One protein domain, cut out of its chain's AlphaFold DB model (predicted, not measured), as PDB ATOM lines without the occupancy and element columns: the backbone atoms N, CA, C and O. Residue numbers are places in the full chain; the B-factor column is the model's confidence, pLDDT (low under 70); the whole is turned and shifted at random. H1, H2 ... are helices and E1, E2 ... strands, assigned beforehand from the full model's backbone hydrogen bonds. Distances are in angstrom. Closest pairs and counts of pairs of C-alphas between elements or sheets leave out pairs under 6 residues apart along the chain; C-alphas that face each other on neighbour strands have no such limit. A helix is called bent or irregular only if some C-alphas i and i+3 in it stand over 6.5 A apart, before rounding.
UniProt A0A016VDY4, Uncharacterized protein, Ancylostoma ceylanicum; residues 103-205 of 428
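What this domain is: This is residues 103 to 205 of the 428 residues of an uncharacterized protein of Ancylostoma ceylanicum (UniProt A0A016VDY4). A five-stranded antiparallel sheet curls into a small, nearly closed barrel, folded so that E3 and E2 face E4 and E5, with E1 as the hinge between these two leaves. The long helix H3 packs across the outside of E1, E2 and E3, while the short helix H2 sits by E3 and E5 and the very short H1 only grazes the sheet. The printed part has 103 residues, with elements in the order E1 H1 E2 E3 E4 H2 E5 H3; the sheet's order is E3 E2 E1 E4 E5, and the class is mixed, helices and strands. It is compact, with a radius of gyration of the C-alphas of 13.0 A, and spans 37 by 32 by 21 A.

How they stand to each other: The folded sheet, one sheet bent back on itself into two leaves, is strongly twisted, and its lines turn by 69 degrees from edge to edge. E1, residues 109 to 116, bends by 56 degrees at residue 112. It pairs staggered: with E4, residues 153 to 159, over its residues 110 to 115, where N 113 and O 155 are 2.9 A apart, and with E2, residues 130 to 133, over its residues 115 to 116, where N 116 and O 132 are 3.0 A apart. E2 and E3, residues 137 to 140, form a hairpin, with N 131 and O 139 at 2.7 A. E5, residues 172 to 174, is the antiparallel neighbour of E4, with N 158 and O 173 at 3.0 A. The closest C-alphas of the edge strands E3 and E5, those of Leu 140 and Arg 173, are 4.4 A apart. H3, residues 184 to 205, is on the sheet at a height of 9.4 A, over E1 and only just over E2 and E3, with 3 C-alphas on each of those two. It runs across the strands, at 88 degrees to E1 on the local plane; its closest C-alpha pair with E2 is Met 194 and Trp 132, 6.4 A. H2, residues 163 to 168, is on the sheet at a height of 9.0 A, only just over E5 with 3 C-alphas; H2 and H3 are apart. H1, residues 124 to 127, only grazes the sheet and is close to H3 but not clearly touching, with the C-alphas of Glu 124 and Gln 198 at 7.3 A. In H2 and H3 every O i to N i+4 pair is within hydrogen-bond range; H1 is too short for such a pair.

Where its parts are: E1 begins at C-alpha 109 (19.210, 35.540, -3.573) and is 21.3 A long; E4 is 18.8 A long. H3 runs 31.3 A from C-alpha 184 (35.467, 26.323, -25.409) to C-alpha 205 (4.433, 23.807, -28.502). H1 is only just irregular, with C-alphas 124 and 127 at 6.9 A.

The domain as a whole: The farthest C-alphas, Lys 105 and Glu 203, are 41.1 A apart. The printed part has no cut; the link from E3 to E4, 12 residues, is long. Residues 153 to 154 of E4 also pair, antiparallel, with residues 179 to 180. Mean pLDDT of the printed part is 83.6; residues 119 to 122, 144 to 146, 150 and 203 to 205 are under 70.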
ATOM      1  N   LEU A 103      23.796  36.115  -1.461       88.75
ATOM      2  CA  LEU A 103      22.772  37.039  -0.971       88.75
ATOM      3  C   LEU A 103      23.286  38.461  -1.178       88.75
ATOM      4  O   LEU A 103      24.307  38.841  -0.602       88.75
ATOM      5  N   ASP A 104      22.600  39.243  -2.004       86.19
ATOM      6  CA  ASP A 104      23.023  40.610  -2.271       86.19
ATOM      7  C   ASP A 104      22.687  41.566  -1.108       86.19
ATOM      8  O   ASP A 104      21.998  41.226  -0.143       86.19
ATOM      9  N   LYS A 105      23.164  42.813  -1.208       84.75
ATOM     10  CA  LYS A 105      22.936  43.858  -0.193       84.75
ATOM     11  C   LYS A 105      21.462  44.249  -0.004       84.75
ATOM     12  O   LYS A 105      21.138  44.896   0.987       84.75
ATOM     13  N   HIS A 106      20.595  43.901  -0.952       86.44
ATOM     14  CA  HIS A 106      19.155  44.147  -0.908       86.44
ATOM     15  C   HIS A 106      18.379  42.933  -0.369       86.44
ATOM     16  O   HIS A 106      17.155  42.982  -0.269       86.44
ATOM     17  N   GLY A 107      19.072  41.856   0.016       87.19
ATOM     18  CA  GLY A 107      18.452  40.632   0.514       87.19
ATOM     19  C   GLY A 107      17.857  39.759  -0.595       87.19
ATOM     20  O   GLY A 107      16.956  38.958  -0.318       87.19
ATOM     21  N   VAL A 108      18.336  39.912  -1.832       90.00
ATOM     22  CA  VAL A 108      17.946  39.103  -2.989       90.00
ATOM     23  C   VAL A 108      18.931  37.951  -3.162       90.00
ATOM     24  O   VAL A 108      20.148  38.143  -3.156       90.00
ATOM     25  N   VAL A 109      18.401  36.733  -3.301       90.81
ATOM     26  CA  VAL A 109      19.210  35.540  -3.573       90.81
ATOM     27  C   VAL A 109      19.524  35.476  -5.061       90.81
ATOM     28  O   VAL A 109      18.619  35.458  -5.895       90.81
ATOM     29  N   ARG A 110      20.814  35.395  -5.373       92.19
ATOM     30  CA  ARG A 110      21.354  35.258  -6.718       92.19
ATOM     31  C   ARG A 110      22.015  33.908  -6.887       92.19
ATOM     32  O   ARG A 110      22.785  33.479  -6.030       92.19
ATOM     33  N   ILE A 111      21.754  33.257  -8.012       92.31
ATOM     34  CA  ILE A 111      22.354  31.966  -8.349       92.31
ATOM     35  C   ILE A 111      23.134  32.107  -9.650       92.31
ATOM     36  O   ILE A 111      22.649  32.680 -10.622       92.31
ATOM     37  N   LYS A 112      24.374  31.625  -9.664       92.62
ATOM     38  CA  LYS A 112      25.248  31.715 -10.829       92.62
ATOM     39  C   LYS A 112      24.794  30.729 -11.897       92.62
ATOM     40  O   LYS A 112      24.498  29.577 -11.597       92.62
ATOM     41  N   THR A 113      24.798  31.162 -13.150       94.25
ATOM     42  CA  THR A 113      24.487  30.306 -14.293       94.25
ATOM     43  C   THR A 113      25.216  30.771 -15.554       94.25
ATOM     44  O   THR A 113      25.943  31.772 -15.549       94.25
ATOM     45  N   TYR A 114      25.027  30.019 -16.633       94.56
ATOM     46  CA  TYR A 114      25.446  30.380 -17.976       94.56
ATOM     47  C   TYR A 114      24.222  30.661 -18.830       94.56
ATOM     48  O   TYR A 114      23.236  29.925 -18.747       94.56
ATOM     49  N   VAL A 115      24.298  31.710 -19.643       94.12
ATOM     50  CA  VAL A 115      23.218  32.129 -20.533       94.12
ATOM     51  C   VAL A 115      23.701  32.314 -21.960       94.12
ATOM     52  O   VAL A 115      24.863  32.654 -22.203       94.12
ATOM     53  N   ALA A 116      22.792  32.075 -22.897       88.88
ATOM     54  CA  ALA A 116      23.019  32.253 -24.321       88.88
ATOM     55  C   ALA A 116      21.702  32.541 -25.054       88.88
ATOM     56  O   ALA A 116      20.609  32.225 -24.572       88.88
ATOM     57  N   ILE A 117      21.829  33.105 -26.251       82.50
ATOM     58  CA  ILE A 117      20.736  33.208 -27.216       82.50
ATOM     59  C   ILE A 117      20.960  32.229 -28.358       82.50
ATOM     60  O   ILE A 117      22.094  31.947 -28.752       82.50
ATOM     61  N   SER A 118      19.865  31.689 -28.878       74.44
ATOM     62  CA  SER A 118      19.937  30.805 -30.025       74.44
ATOM     63  C   SER A 118      20.053  31.612 -31.309       74.44
ATOM     64  O   SER A 118      19.478  32.688 -31.450       74.44
ATOM     65  N   TYR A 119      20.779  31.063 -32.274       68.00
ATOM     66  CA  TYR A 119      20.804  31.576 -33.640       68.00
ATOM     67  C   TYR A 119      19.606  31.087 -34.471       68.00
ATOM     68  O   TYR A 119      19.482  31.489 -35.622       68.00
ATOM     69  N   CYS A 120      18.754  30.217 -33.917       61.22
ATOM     70  CA  CYS A 120      17.642  29.602 -34.628       61.22
ATOM     71  C   CYS A 120      16.357  30.439 -34.495       61.22
ATOM     72  O   CYS A 120      15.900  30.609 -33.368       61.22
ATOM     73  N   PRO A 121      15.739  30.934 -35.583       64.19
ATOM     74  CA  PRO A 121      14.609  31.868 -35.494       64.19
ATOM     75  C   PRO A 121      13.353  31.351 -34.782       64.19
ATOM     76  O   PRO A 121      12.598  32.148 -34.233       64.19
ATOM     77  N   HIS A 122      13.103  30.036 -34.776       62.75
ATOM     78  CA  HIS A 122      11.951  29.447 -34.077       62.75
ATOM     79  C   HIS A 122      12.193  29.186 -32.588       62.75
ATOM     80  O   HIS A 122      11.261  28.823 -31.868       62.75
ATOM     81  N   HIS A 123      13.432  29.348 -32.126       70.56
ATOM     82  CA  HIS A 123      13.766  29.267 -30.715       70.56
ATOM     83  C   HIS A 123      13.361  30.558 -30.017       70.56
ATOM     84  O   HIS A 123      13.657  31.656 -30.483       70.56
ATOM     85  N   GLU A 124      12.719  30.427 -28.861       72.44
ATOM     86  CA  GLU A 124      12.209  31.561 -28.091       72.44
ATOM     87  C   GLU A 124      13.314  32.567 -27.749       72.44
ATOM     88  O   GLU A 124      13.074  33.776 -27.741       72.44
ATOM     89  N   SER A 125      14.549  32.091 -27.531       76.56
ATOM     90  CA  SER A 125      15.650  32.994 -27.199       76.56
ATOM     91  C   SER A 125      16.266  33.766 -28.363       76.56
ATOM     92  O   SER A 125      17.164  34.576 -28.139       76.56
ATOM     93  N   TYR A 126      15.791  33.561 -29.592       71.50
ATOM     94  CA  TYR A 126      16.308  34.235 -30.784       71.50
ATOM     95  C   TYR A 126      16.163  35.761 -30.734       71.50
ATOM     96  O   TYR A 126      17.077  36.491 -31.129       71.50
ATOM     97  N   GLU A 127      15.028  36.248 -30.224       74.69
ATOM     98  CA  GLU A 127      14.759  37.686 -30.093       74.69
ATOM     99  C   GLU A 127      15.571  38.349 -28.972       74.69
ATOM    100  O   GLU A 127      15.640  39.574 -28.901       74.69
ATOM    101  N   GLY A 128      16.163  37.559 -28.070       76.44
ATOM    102  CA  GLY A 128      16.973  38.061 -26.961       76.44
ATOM    103  C   GLY A 128      16.195  38.689 -25.801       76.44
ATOM    104  O   GLY A 128      16.826  39.221 -24.896       76.44
ATOM    105  N   LYS A 129      14.854  38.623 -25.790       84.12
ATOM    106  CA  LYS A 129      14.026  39.052 -24.640       84.12
ATOM    107  C   LYS A 129      13.958  37.981 -23.554       84.12
ATOM    108  O   LYS A 129      14.150  38.261 -22.376       84.12
ATOM    109  N   VAL A 130      13.704  36.744 -23.971       85.75
ATOM    110  CA  VAL A 130      13.880  35.546 -23.151       85.75
ATOM    111  C   VAL A 130      15.214  34.938 -23.560       85.75
ATOM    112  O   VAL A 130      15.537  34.866 -24.736       85.75
ATOM    113  N   LEU A 131      16.027  34.538 -22.599       91.00
ATOM    114  CA  LEU A 131      17.315  33.898 -22.805       91.00
ATOM    115  C   LEU A 131      17.216  32.437 -22.380       91.00
ATOM    116  O   LEU A 131      16.391  32.068 -21.538       91.00
ATOM    117  N   TRP A 132      18.102  31.610 -22.928       93.69
ATOM    118  CA  TRP A 132      18.304  30.274 -22.390       93.69
ATOM    119  C   TRP A 132      19.346  30.313 -21.276       93.69
ATOM    120  O   TRP A 132      20.378  30.973 -21.407       93.69
ATOM    121  N   SER A 133      19.089  29.574 -20.202       93.94
ATOM    122  CA  SER A 133      19.989  29.371 -19.074       93.94
ATOM    123  C   SER A 133      20.248  27.887 -18.848       93.94
ATOM    124  O   SER A 133      19.313  27.089 -18.781       93.94
ATOM    125  N   GLU A 134      21.509  27.523 -18.613       92.50
ATOM    126  CA  GLU A 134      21.888  26.134 -18.335       92.50
ATOM    127  C   GLU A 134      21.155  25.552 -17.116       92.50
ATOM    128  O   GLU A 134      20.682  24.420 -17.175       92.50
ATOM    129  N   GLU A 135      20.968  26.334 -16.055       90.62
ATOM    130  CA  GLU A 135      20.369  25.841 -14.805       90.62
ATOM    131  C   GLU A 135      18.883  26.193 -14.664       90.62
ATOM    132  O   GLU A 135      18.158  25.536 -13.920       90.62
ATOM    133  N   PHE A 136      18.409  27.201 -15.401       90.56
ATOM    134  CA  PHE A 136      17.057  27.755 -15.243       90.56
ATOM    135  C   PHE A 136      16.151  27.545 -16.455       90.56
ATOM    136  O   PHE A 136      14.947  27.772 -16.378       90.56
ATOM    137  N   GLY A 137      16.702  27.078 -17.575       89.94
ATOM    138  CA  GLY A 137      15.955  26.911 -18.812       89.94
ATOM    139  C   GLY A 137      15.631  28.270 -19.413       89.94
ATOM    140  O   GLY A 137      16.418  28.782 -20.196       89.94
ATOM    141  N   ARG A 138      14.496  28.860 -19.037       89.31
ATOM    142  CA  ARG A 138      14.004  30.134 -19.578       89.31
ATOM    143  C   ARG A 138      14.194  31.238 -18.543       89.31
ATOM    144  O   ARG A 138      13.687  31.126 -17.429       89.31
ATOM    145  N   VAL A 139      14.911  32.297 -18.908       91.62
ATOM    146  CA  VAL A 139      15.146  33.462 -18.038       91.62
ATOM    147  C   VAL A 139      14.940  34.752 -18.817       91.62
ATOM    148  O   VAL A 139      15.224  34.803 -20.006       91.62
ATOM    149  N   LEU A 140      14.450  35.802 -18.173       90.19
ATOM    150  CA  LEU A 140      14.293  37.105 -18.806       90.19
ATOM    151  C   LEU A 140      15.654  37.804 -18.941       90.19
ATOM    152  O   LEU A 140      16.513  37.688 -18.058       90.19
ATOM    153  N   ALA A 141      15.846  38.528 -20.042       88.38
ATOM    154  CA  ALA A 141      16.993  39.405 -20.222       88.38
ATOM    155  C   ALA A 141      17.001  40.543 -19.186       88.38
ATOM    156  O   ALA A 141      15.961  40.925 -18.643       88.38
ATOM    157  N   GLY A 142      18.193  41.061 -18.897       80.62
ATOM    158  CA  GLY A 142      18.358  42.251 -18.069       80.62
ATOM    159  C   GLY A 142      17.987  43.524 -18.835       80.62
ATOM    160  O   GLY A 142      17.710  43.489 -20.033       80.62
ATOM    161  N   GLU A 143      17.935  44.662 -18.143       73.31
ATOM    162  CA  GLU A 143      17.422  45.908 -18.732       73.31
ATOM    163  C   GLU A 143      18.430  46.586 -19.665       73.31
ATOM    164  O   GLU A 143      18.042  47.378 -20.527       73.31
ATOM    165  N   ARG A 144      19.729  46.334 -19.464       66.19
ATOM    166  CA  ARG A 144      20.804  47.113 -20.099       66.19
ATOM    167  C   ARG A 144      21.705  46.297 -21.010       66.19
ATOM    168  O   ARG A 144      22.361  46.884 -21.872       66.19
ATOM    169  N   ASP A 145      21.722  44.980 -20.860       62.69
ATOM    170  CA  ASP A 145      22.698  44.142 -21.540       62.69
ATOM    171  C   ASP A 145      22.169  43.491 -22.823       62.69
ATOM    172  O   ASP A 145      21.067  42.947 -22.890       62.69
ATOM    173  N   ARG A 146      23.018  43.493 -23.858       68.88
ATOM    174  CA  ARG A 146      22.807  42.733 -25.095       68.88
ATOM    175  C   ARG A 146      23.700  41.499 -25.083       68.88
ATOM    176  O   ARG A 146      24.922  41.612 -25.074       68.88
ATOM    177  N   VAL A 147      23.083  40.323 -25.115       76.38
ATOM    178  CA  VAL A 147      23.785  39.050 -25.302       76.38
ATOM    179  C   VAL A 147      24.115  38.894 -26.785       76.38
ATOM    180  O   VAL A 147      23.231  38.990 -27.634       76.38
ATOM    181  N   GLU A 148      25.377  38.647 -27.123       77.06
ATOM    182  CA  GLU A 148      25.766  38.363 -28.507       77.06
ATOM    183  C   GLU A 148      25.394  36.935 -28.930       77.06
ATOM    184  O   GLU A 148      25.541  35.978 -28.169       77.06
ATOM    185  N   ARG A 149      24.977  36.766 -30.195       70.25
ATOM    186  CA  ARG A 149      24.458  35.484 -30.724       70.25
ATOM    187  C   ARG A 149      25.433  34.320 -30.663       70.25
ATOM    188  O   ARG A 149      25.024  33.165 -30.591       70.25
ATOM    189  N   LEU A 150      26.722  34.620 -30.725       69.50
ATOM    190  CA  LEU A 150      27.783  33.622 -30.739       69.50
ATOM    191  C   LEU A 150      28.533  33.557 -29.406       69.50
ATOM    192  O   LEU A 150      29.553  32.878 -29.323       69.50
ATOM    193  N   GLN A 151      28.037  34.182 -28.345       82.44
ATOM    194  CA  GLN A 151      28.741  34.207 -27.072       82.44
ATOM    195  C   GLN A 151      27.896  33.572 -25.967       82.44
ATOM    196  O   GLN A 151      26.697  33.806 -25.846       82.44
ATOM    197  N   VAL A 152      28.544  32.739 -25.152       88.38
ATOM    198  CA  VAL A 152      27.983  32.268 -23.879       88.38
ATOM    199  C   VAL A 152      28.531  33.167 -22.785       88.38
ATOM    200  O   VAL A 152      29.733  33.453 -22.761       88.38
ATOM    201  N   TYR A 153      27.669  33.594 -21.871       91.31
ATOM    202  CA  TYR A 153      28.055  34.440 -20.750       91.31
ATOM    203  C   TYR A 153      27.796  33.727 -19.433       91.31
ATOM    204  O   TYR A 153      26.775  33.069 -19.256       91.31
ATOM    205  N   SER A 154      28.711  33.886 -18.484       93.19
ATOM    206  CA  SER A 154      28.428  33.628 -17.080       93.19
ATOM    207  C   SER A 154      27.742  34.854 -16.492       93.19
ATOM    208  O   SER A 154      28.210  35.975 -16.683       93.19
ATOM    209  N   THR A 155      26.656  34.629 -15.762       93.19
ATOM    210  CA  THR A 155      25.937  35.676 -15.038       93.19
ATOM    211  C   THR A 155      25.314  35.118 -13.758       93.19
ATOM    212  O   THR A 155      25.481  33.942 -13.423       93.19
ATOM    213  N   TRP A 156      24.618  35.978 -13.032       93.06
ATOM    214  CA  TRP A 156      23.754  35.636 -11.917       93.06
ATOM    215  C   TRP A 156      22.298  35.748 -12.353       93.06
ATOM    216  O   TRP A 156      21.983  36.543 -13.233       93.06
ATOM    217  N   VAL A 157      21.416  34.962 -11.749       93.19
ATOM    218  CA  VAL A 157      19.966  35.095 -11.912       93.19
ATOM    219  C   VAL A 157      19.297  35.291 -10.565       93.19
ATOM    220  O   VAL A 157      19.748  34.749  -9.555       93.19
ATOM    221  N   GLU A 158      18.206  36.040 -10.568       93.88
ATOM    222  CA  GLU A 158      17.367  36.297  -9.401       93.88
ATOM    223  C   GLU A 158      15.886  36.086  -9.733       93.88
ATOM    224  O   GLU A 158      15.479  36.099 -10.897       93.88
ATOM    225  N   ARG A 159      15.082  35.832  -8.694       94.06
ATOM    226  CA  ARG A 159      13.634  35.628  -8.811       94.06
ATOM    227  C   ARG A 159      12.970  36.917  -9.300       94.06
ATOM    228  O   ARG A 159      13.056  37.935  -8.620       94.06
ATOM    229  N   ASP A 160      12.241  36.847 -10.413       90.56
ATOM    230  CA  ASP A 160      11.535  37.993 -10.996       90.56
ATOM    231  C   ASP A 160      10.011  37.802 -10.954       90.56
ATOM    232  O   ASP A 160       9.449  36.929 -11.614       90.56
ATOM    233  N   LYS A 161       9.336  38.627 -10.146       89.12
ATOM    234  CA  LYS A 161       7.872  38.620  -9.966       89.12
ATOM    235  C   LYS A 161       7.176  39.753 -10.739       89.12
ATOM    236  O   LYS A 161       5.987  39.995 -10.508       89.12
ATOM    237  N   SER A 162       7.898  40.454 -11.617       88.81
ATOM    238  CA  SER A 162       7.368  41.540 -12.449       88.81
ATOM    239  C   SER A 162       6.284  41.056 -13.415       88.81
ATOM    240  O   SER A 162       6.194  39.876 -13.761       88.81
ATOM    241  N   ASP A 163       5.444  41.981 -13.880       87.75
ATOM    242  CA  ASP A 163       4.393  41.660 -14.851       87.75
ATOM    243  C   ASP A 163       4.963  41.268 -16.218       87.75
ATOM    244  O   ASP A 163       4.346  40.498 -16.952       87.75
ATOM    245  N   GLU A 164       6.171  41.728 -16.535       86.31
ATOM    246  CA  GLU A 164       6.901  41.299 -17.723       86.31
ATOM    247  C   GLU A 164       7.313  39.826 -17.626       86.31
ATOM    248  O   GLU A 164       7.012  39.049 -18.533       86.31
ATOM    249  N   ALA A 165       7.902  39.408 -16.502       78.25
ATOM    250  CA  ALA A 165       8.242  38.006 -16.267       78.25
ATOM    251  C   ALA A 165       7.000  37.100 -16.343       78.25
ATOM    252  O   ALA A 165       7.018  36.067 -17.015       78.25
ATOM    253  N   LYS A 166       5.868  37.538 -15.767       80.00
ATOM    254  CA  LYS A 166       4.578  36.832 -15.892       80.00
ATOM    255  C   LYS A 166       4.089  36.755 -17.337       80.00
ATOM    256  O   LYS A 166       3.608  35.704 -17.750       80.00
ATOM    257  N   ARG A 167       4.217  37.837 -18.113       80.88
ATOM    258  CA  ARG A 167       3.799  37.890 -19.524       80.88
ATOM    259  C   ARG A 167       4.540  36.869 -20.382       80.88
ATOM    260  O   ARG A 167       3.928  36.274 -21.264       80.88
ATOM    261  N   TYR A 168       5.827  36.661 -20.115       76.81
ATOM    262  CA  TYR A 168       6.628  35.632 -20.781       76.81
ATOM    263  C   TYR A 168       6.554  34.265 -20.083       76.81
ATOM    264  O   TYR A 168       7.112  33.294 -20.580       76.81
ATOM    265  N   GLY A 169       5.862  34.148 -18.947       84.31
ATOM    266  CA  GLY A 169       5.779  32.907 -18.176       84.31
ATOM    267  C   GLY A 169       7.149  32.406 -17.716       84.31
ATOM    268  O   GLY A 169       7.442  31.220 -17.865       84.31
ATOM    269  N   VAL A 170       8.004  33.309 -17.234       87.00
ATOM    270  CA  VAL A 170       9.339  33.011 -16.696       87.00
ATOM    271  C   VAL A 170       9.425  33.433 -15.231       87.00
ATOM    272  O   VAL A 170       8.789  34.400 -14.819       87.00
ATOM    273  N   ASP A 171      10.222  32.716 -14.435       89.31
ATOM    274  CA  ASP A 171      10.351  32.970 -12.990       89.31
ATOM    275  C   ASP A 171      11.616  33.749 -12.603       89.31
ATOM    276  O   ASP A 171      11.751  34.202 -11.461       89.31
ATOM    277  N   PHE A 172      12.560  33.899 -13.529       93.12
ATOM    278  CA  PHE A 172      13.895  34.416 -13.241       93.12
ATOM    279  C   PHE A 172      14.337  35.431 -14.287       93.12
ATOM    280  O   PHE A 172      13.994  35.300 -15.462       93.12
ATOM    281  N   ARG A 173      15.153  36.394 -13.860       93.19
ATOM    282  CA  ARG A 173      15.831  37.381 -14.709       93.19
ATOM    283  C   ARG A 173      17.335  37.304 -14.471       93.19
ATOM    284  O   ARG A 173      17.768  37.023 -13.352       93.19
ATOM    285  N   ILE A 174      18.132  37.539 -15.510       93.25
ATOM    286  CA  ILE A 174      19.581  37.693 -15.347       93.25
ATOM    287  C   ILE A 174      19.921  39.022 -14.662       93.25
ATOM    288  O   ILE A 174      19.251  40.032 -14.848       93.25
ATOM    289  N   CYS A 175      21.014  39.045 -13.913       85.00
ATOM    290  CA  CYS A 175      21.668  40.283 -13.524       85.00
ATOM    291  C   CYS A 175      22.496  40.793 -14.718       85.00
ATOM    292  O   CYS A 175      23.139  39.982 -15.391       85.00
ATOM    293  N   ASP A 176      22.536  42.110 -14.950       77.81
ATOM    294  CA  ASP A 176      23.349  42.780 -15.991       77.81
ATOM    295  C   ASP A 176      24.873  42.731 -15.668       77.81
ATOM    296  O   ASP A 176      25.580  43.736 -15.596       77.81
ATOM    297  N   LEU A 177      25.384  41.548 -15.319       81.25
ATOM    298  CA  LEU A 177      26.769  41.270 -14.923       81.25
ATOM    299  C   LEU A 177      27.355  40.172 -15.815       81.25
ATOM    300  O   LEU A 177      27.939  39.195 -15.332       81.25
ATOM    301  N   LEU A 178      27.172  40.326 -17.126       85.31
ATOM    302  CA  LEU A 178      27.606  39.363 -18.128       85.31
ATOM    303  C   LEU A 178      29.138  39.280 -18.220       85.31
ATOM    304  O   LEU A 178      29.830  40.265 -18.473       85.31
ATOM    305  N   LYS A 179      29.684  38.069 -18.069       89.44
ATOM    306  CA  LYS A 179      31.105  37.773 -18.313       89.44
ATOM    307  C   LYS A 179      31.244  36.743 -19.431       89.44
ATOM    308  O   LYS A 179      30.784  35.616 -19.232       89.44
ATOM    309  N   PRO A 180      31.867  37.079 -20.576       90.75
ATOM    310  CA  PRO A 180      32.093  36.120 -21.652       90.75
ATOM    311  C   PRO A 180      32.829  34.880 -21.142       90.75
ATOM    312  O   PRO A 180      33.849  34.983 -20.458       90.75
ATOM    313  N   VAL A 181      32.304  33.702 -21.465       88.88
ATOM    314  CA  VAL A 181      32.984  32.433 -21.201       88.88
ATOM    315  C   VAL A 181      33.993  32.186 -22.313       88.88
ATOM    316  O   VAL A 181      33.626  32.116 -23.484       88.88
ATOM    317  N   THR A 182      35.262  32.050 -21.937       88.81
ATOM    318  CA  THR A 182      36.371  31.771 -22.862       88.81
ATOM    319  C   THR A 182      36.688  30.283 -22.983       88.81
ATOM    320  O   THR A 182      37.368  29.876 -23.918       88.81
ATOM    321  N   ASP A 183      36.201  29.461 -22.053       88.88
ATOM    322  CA  ASP A 183      36.384  28.013 -22.087       88.88
ATOM    323  C   ASP A 183      35.502  27.385 -23.177       88.88
ATOM    324  O   ASP A 183      34.277  27.289 -23.043       88.88
ATOM    325  N   GLU A 184      36.137  26.932 -24.258       86.19
ATOM    326  CA  GLU A 184      35.467  26.323 -25.409       86.19
ATOM    327  C   GLU A 184      34.655  25.074 -25.046       86.19
ATOM    328  O   GLU A 184      33.620  24.806 -25.665       86.19
ATOM    329  N   THR A 185      35.080  24.311 -24.034       90.62
ATOM    330  CA  THR A 185      34.375  23.092 -23.615       90.62
ATOM    331  C   THR A 185      33.040  23.435 -22.966       90.62
ATOM    332  O   THR A 185      32.015  22.829 -23.293       90.62
ATOM    333  N   VAL A 186      33.029  24.471 -22.122       87.00
ATOM    334  CA  VAL A 186      31.815  25.010 -21.501       87.00
ATOM    335  C   VAL A 186      30.914  25.617 -22.570       87.00
ATOM    336  O   VAL A 186      29.734  25.282 -22.628       87.00
ATOM    337  N   VAL A 187      31.467  26.430 -23.478       83.88
ATOM    338  CA  VAL A 187      30.704  27.038 -24.582       83.88
ATOM    339  C   VAL A 187      30.012  25.968 -25.430       83.88
ATOM    340  O   VAL A 187      28.816  26.076 -25.706       83.88
ATOM    341  N   LYS A 188      30.734  24.911 -25.819       82.38
ATOM    342  CA  LYS A 188      30.185  23.821 -26.633       82.38
ATOM    343  C   LYS A 188      29.090  23.051 -25.892       82.38
ATOM    344  O   LYS A 188      28.043  22.795 -26.485       82.38
ATOM    345  N   ARG A 189      29.301  22.726 -24.610       90.62
ATOM    346  CA  ARG A 189      28.299  22.060 -23.756       90.62
ATOM    347  C   ARG A 189      27.022  22.889 -23.651       90.62
ATOM    348  O   ARG A 189      25.941  22.374 -23.926       90.62
ATOM    349  N   CYS A 190      27.149  24.167 -23.293       86.25
ATOM    350  CA  CYS A 190      26.014  25.071 -23.130       86.25
ATOM    351  C   CYS A 190      25.235  25.229 -24.438       86.25
ATOM    352  O   CYS A 190      24.014  25.137 -24.437       86.25
ATOM    353  N   ARG A 191      25.926  25.405 -25.571       82.81
ATOM    354  CA  ARG A 191      25.263  25.528 -26.874       82.81
ATOM    355  C   ARG A 191      24.513  24.267 -27.280       82.81
ATOM    356  O   ARG A 191      23.397  24.385 -27.767       82.81
ATOM    357  N   GLN A 192      25.108  23.089 -27.090       83.81
ATOM    358  CA  GLN A 192      24.433  21.834 -27.417       83.81
ATOM    359  C   GLN A 192      23.151  21.690 -26.592       83.81
ATOM    360  O   GLN A 192      22.073  21.544 -27.156       83.81
ATOM    361  N   ARG A 193      23.256  21.861 -25.269       89.94
ATOM    362  CA  ARG A 193      22.107  21.761 -24.362       89.94
ATOM    363  C   ARG A 193      21.033  22.812 -24.652       89.94
ATOM    364  O   ARG A 193      19.855  22.500 -24.572       89.94
ATOM    365  N   MET A 194      21.424  24.033 -25.022       87.56
ATOM    366  CA  MET A 194      20.492  25.076 -25.458       87.56
ATOM    367  C   MET A 194      19.681  24.648 -26.676       87.56
ATOM    368  O   MET A 194      18.470  24.858 -26.693       87.56
ATOM    369  N   MET A 195      20.346  24.102 -27.697       80.31
ATOM    370  CA  MET A 195      19.662  23.649 -28.906       80.31
ATOM    371  C   MET A 195      18.699  22.509 -28.575       80.31
ATOM    372  O   MET A 195      17.542  22.586 -28.961       80.31
ATOM    373  N   ASP A 196      19.145  21.523 -27.796       84.62
ATOM    374  CA  ASP A 196      18.318  20.375 -27.411       84.62
ATOM    375  C   ASP A 196      17.090  20.805 -26.581       84.62
ATOM    376  O   ASP A 196      15.964  20.397 -26.866       84.62
ATOM    377  N   ASP A 197      17.287  21.674 -25.580       83.62
ATOM    378  CA  ASP A 197      16.215  22.176 -24.712       83.62
ATOM    379  C   ASP A 197      15.166  22.975 -25.506       83.62
ATOM    380  O   ASP A 197      13.963  22.828 -25.273       83.62
ATOM    381  N   GLN A 198      15.605  23.847 -26.422       80.00
ATOM    382  CA  GLN A 198      14.695  24.718 -27.169       80.00
ATOM    383  C   GLN A 198      14.016  24.027 -28.344       80.00
ATOM    384  O   GLN A 198      12.857  24.342 -28.617       80.00
ATOM    385  N   GLU A 199      14.660  23.043 -28.968       76.75
ATOM    386  CA  GLU A 199      13.998  22.198 -29.960       76.75
ATOM    387  C   GLU A 199      12.904  21.360 -29.281       76.75
ATOM    388  O   GLU A 199      11.757  21.361 -29.721       76.75
ATOM    389  N   ALA A 200      13.193  20.760 -28.119       77.88
ATOM    390  CA  ALA A 200      12.192  20.026 -27.344       77.88
ATOM    391  C   ALA A 200      11.028  20.922 -26.870       77.88
ATOM    392  O   ALA A 200       9.873  20.481 -26.811       77.88
ATOM    393  N   LEU A 201      11.307  22.182 -26.517       74.06
ATOM    394  CA  LEU A 201      10.278  23.174 -26.196       74.06
ATOM    395  C   LEU A 201       9.406  23.476 -27.425       74.06
ATOM    396  O   LEU A 201       8.174  23.488 -27.324       74.06
ATOM    397  N   HIS A 202      10.036  23.680 -28.583       70.12
ATOM    398  CA  HIS A 202       9.353  23.952 -29.840       70.12
ATOM    399  C   HIS A 202       8.448  22.781 -30.251       70.12
ATOM    400  O   HIS A 202       7.251  22.985 -30.466       70.12
ATOM    401  N   GLU A 203       8.956  21.547 -30.245       69.19
ATOM    402  CA  GLU A 203       8.187  20.335 -30.561       69.19
ATOM    403  C   GLU A 203       6.928  20.197 -29.689       69.19
ATOM    404  O   GLU A 203       5.827  19.945 -30.195       69.19
ATOM    405  N   LYS A 204       7.055  20.435 -28.375       69.62
ATOM    406  CA  LYS A 204       5.913  20.414 -27.449       69.62
ATOM    407  C   LYS A 204       4.872  21.473 -27.803       69.62
ATOM    408  O   LYS A 204       3.681  21.158 -27.808       69.62
ATOM    409  N   SER A 205       5.313  22.687 -28.141       61.94
ATOM    410  CA  SER A 205       4.433  23.807 -28.502       61.94
ATOM    411  C   SER A 205       3.671  23.590 -29.819       61.94
ATOM    412  O   SER A 205       2.559  24.090 -29.983       61.94
TER     413      SER A 205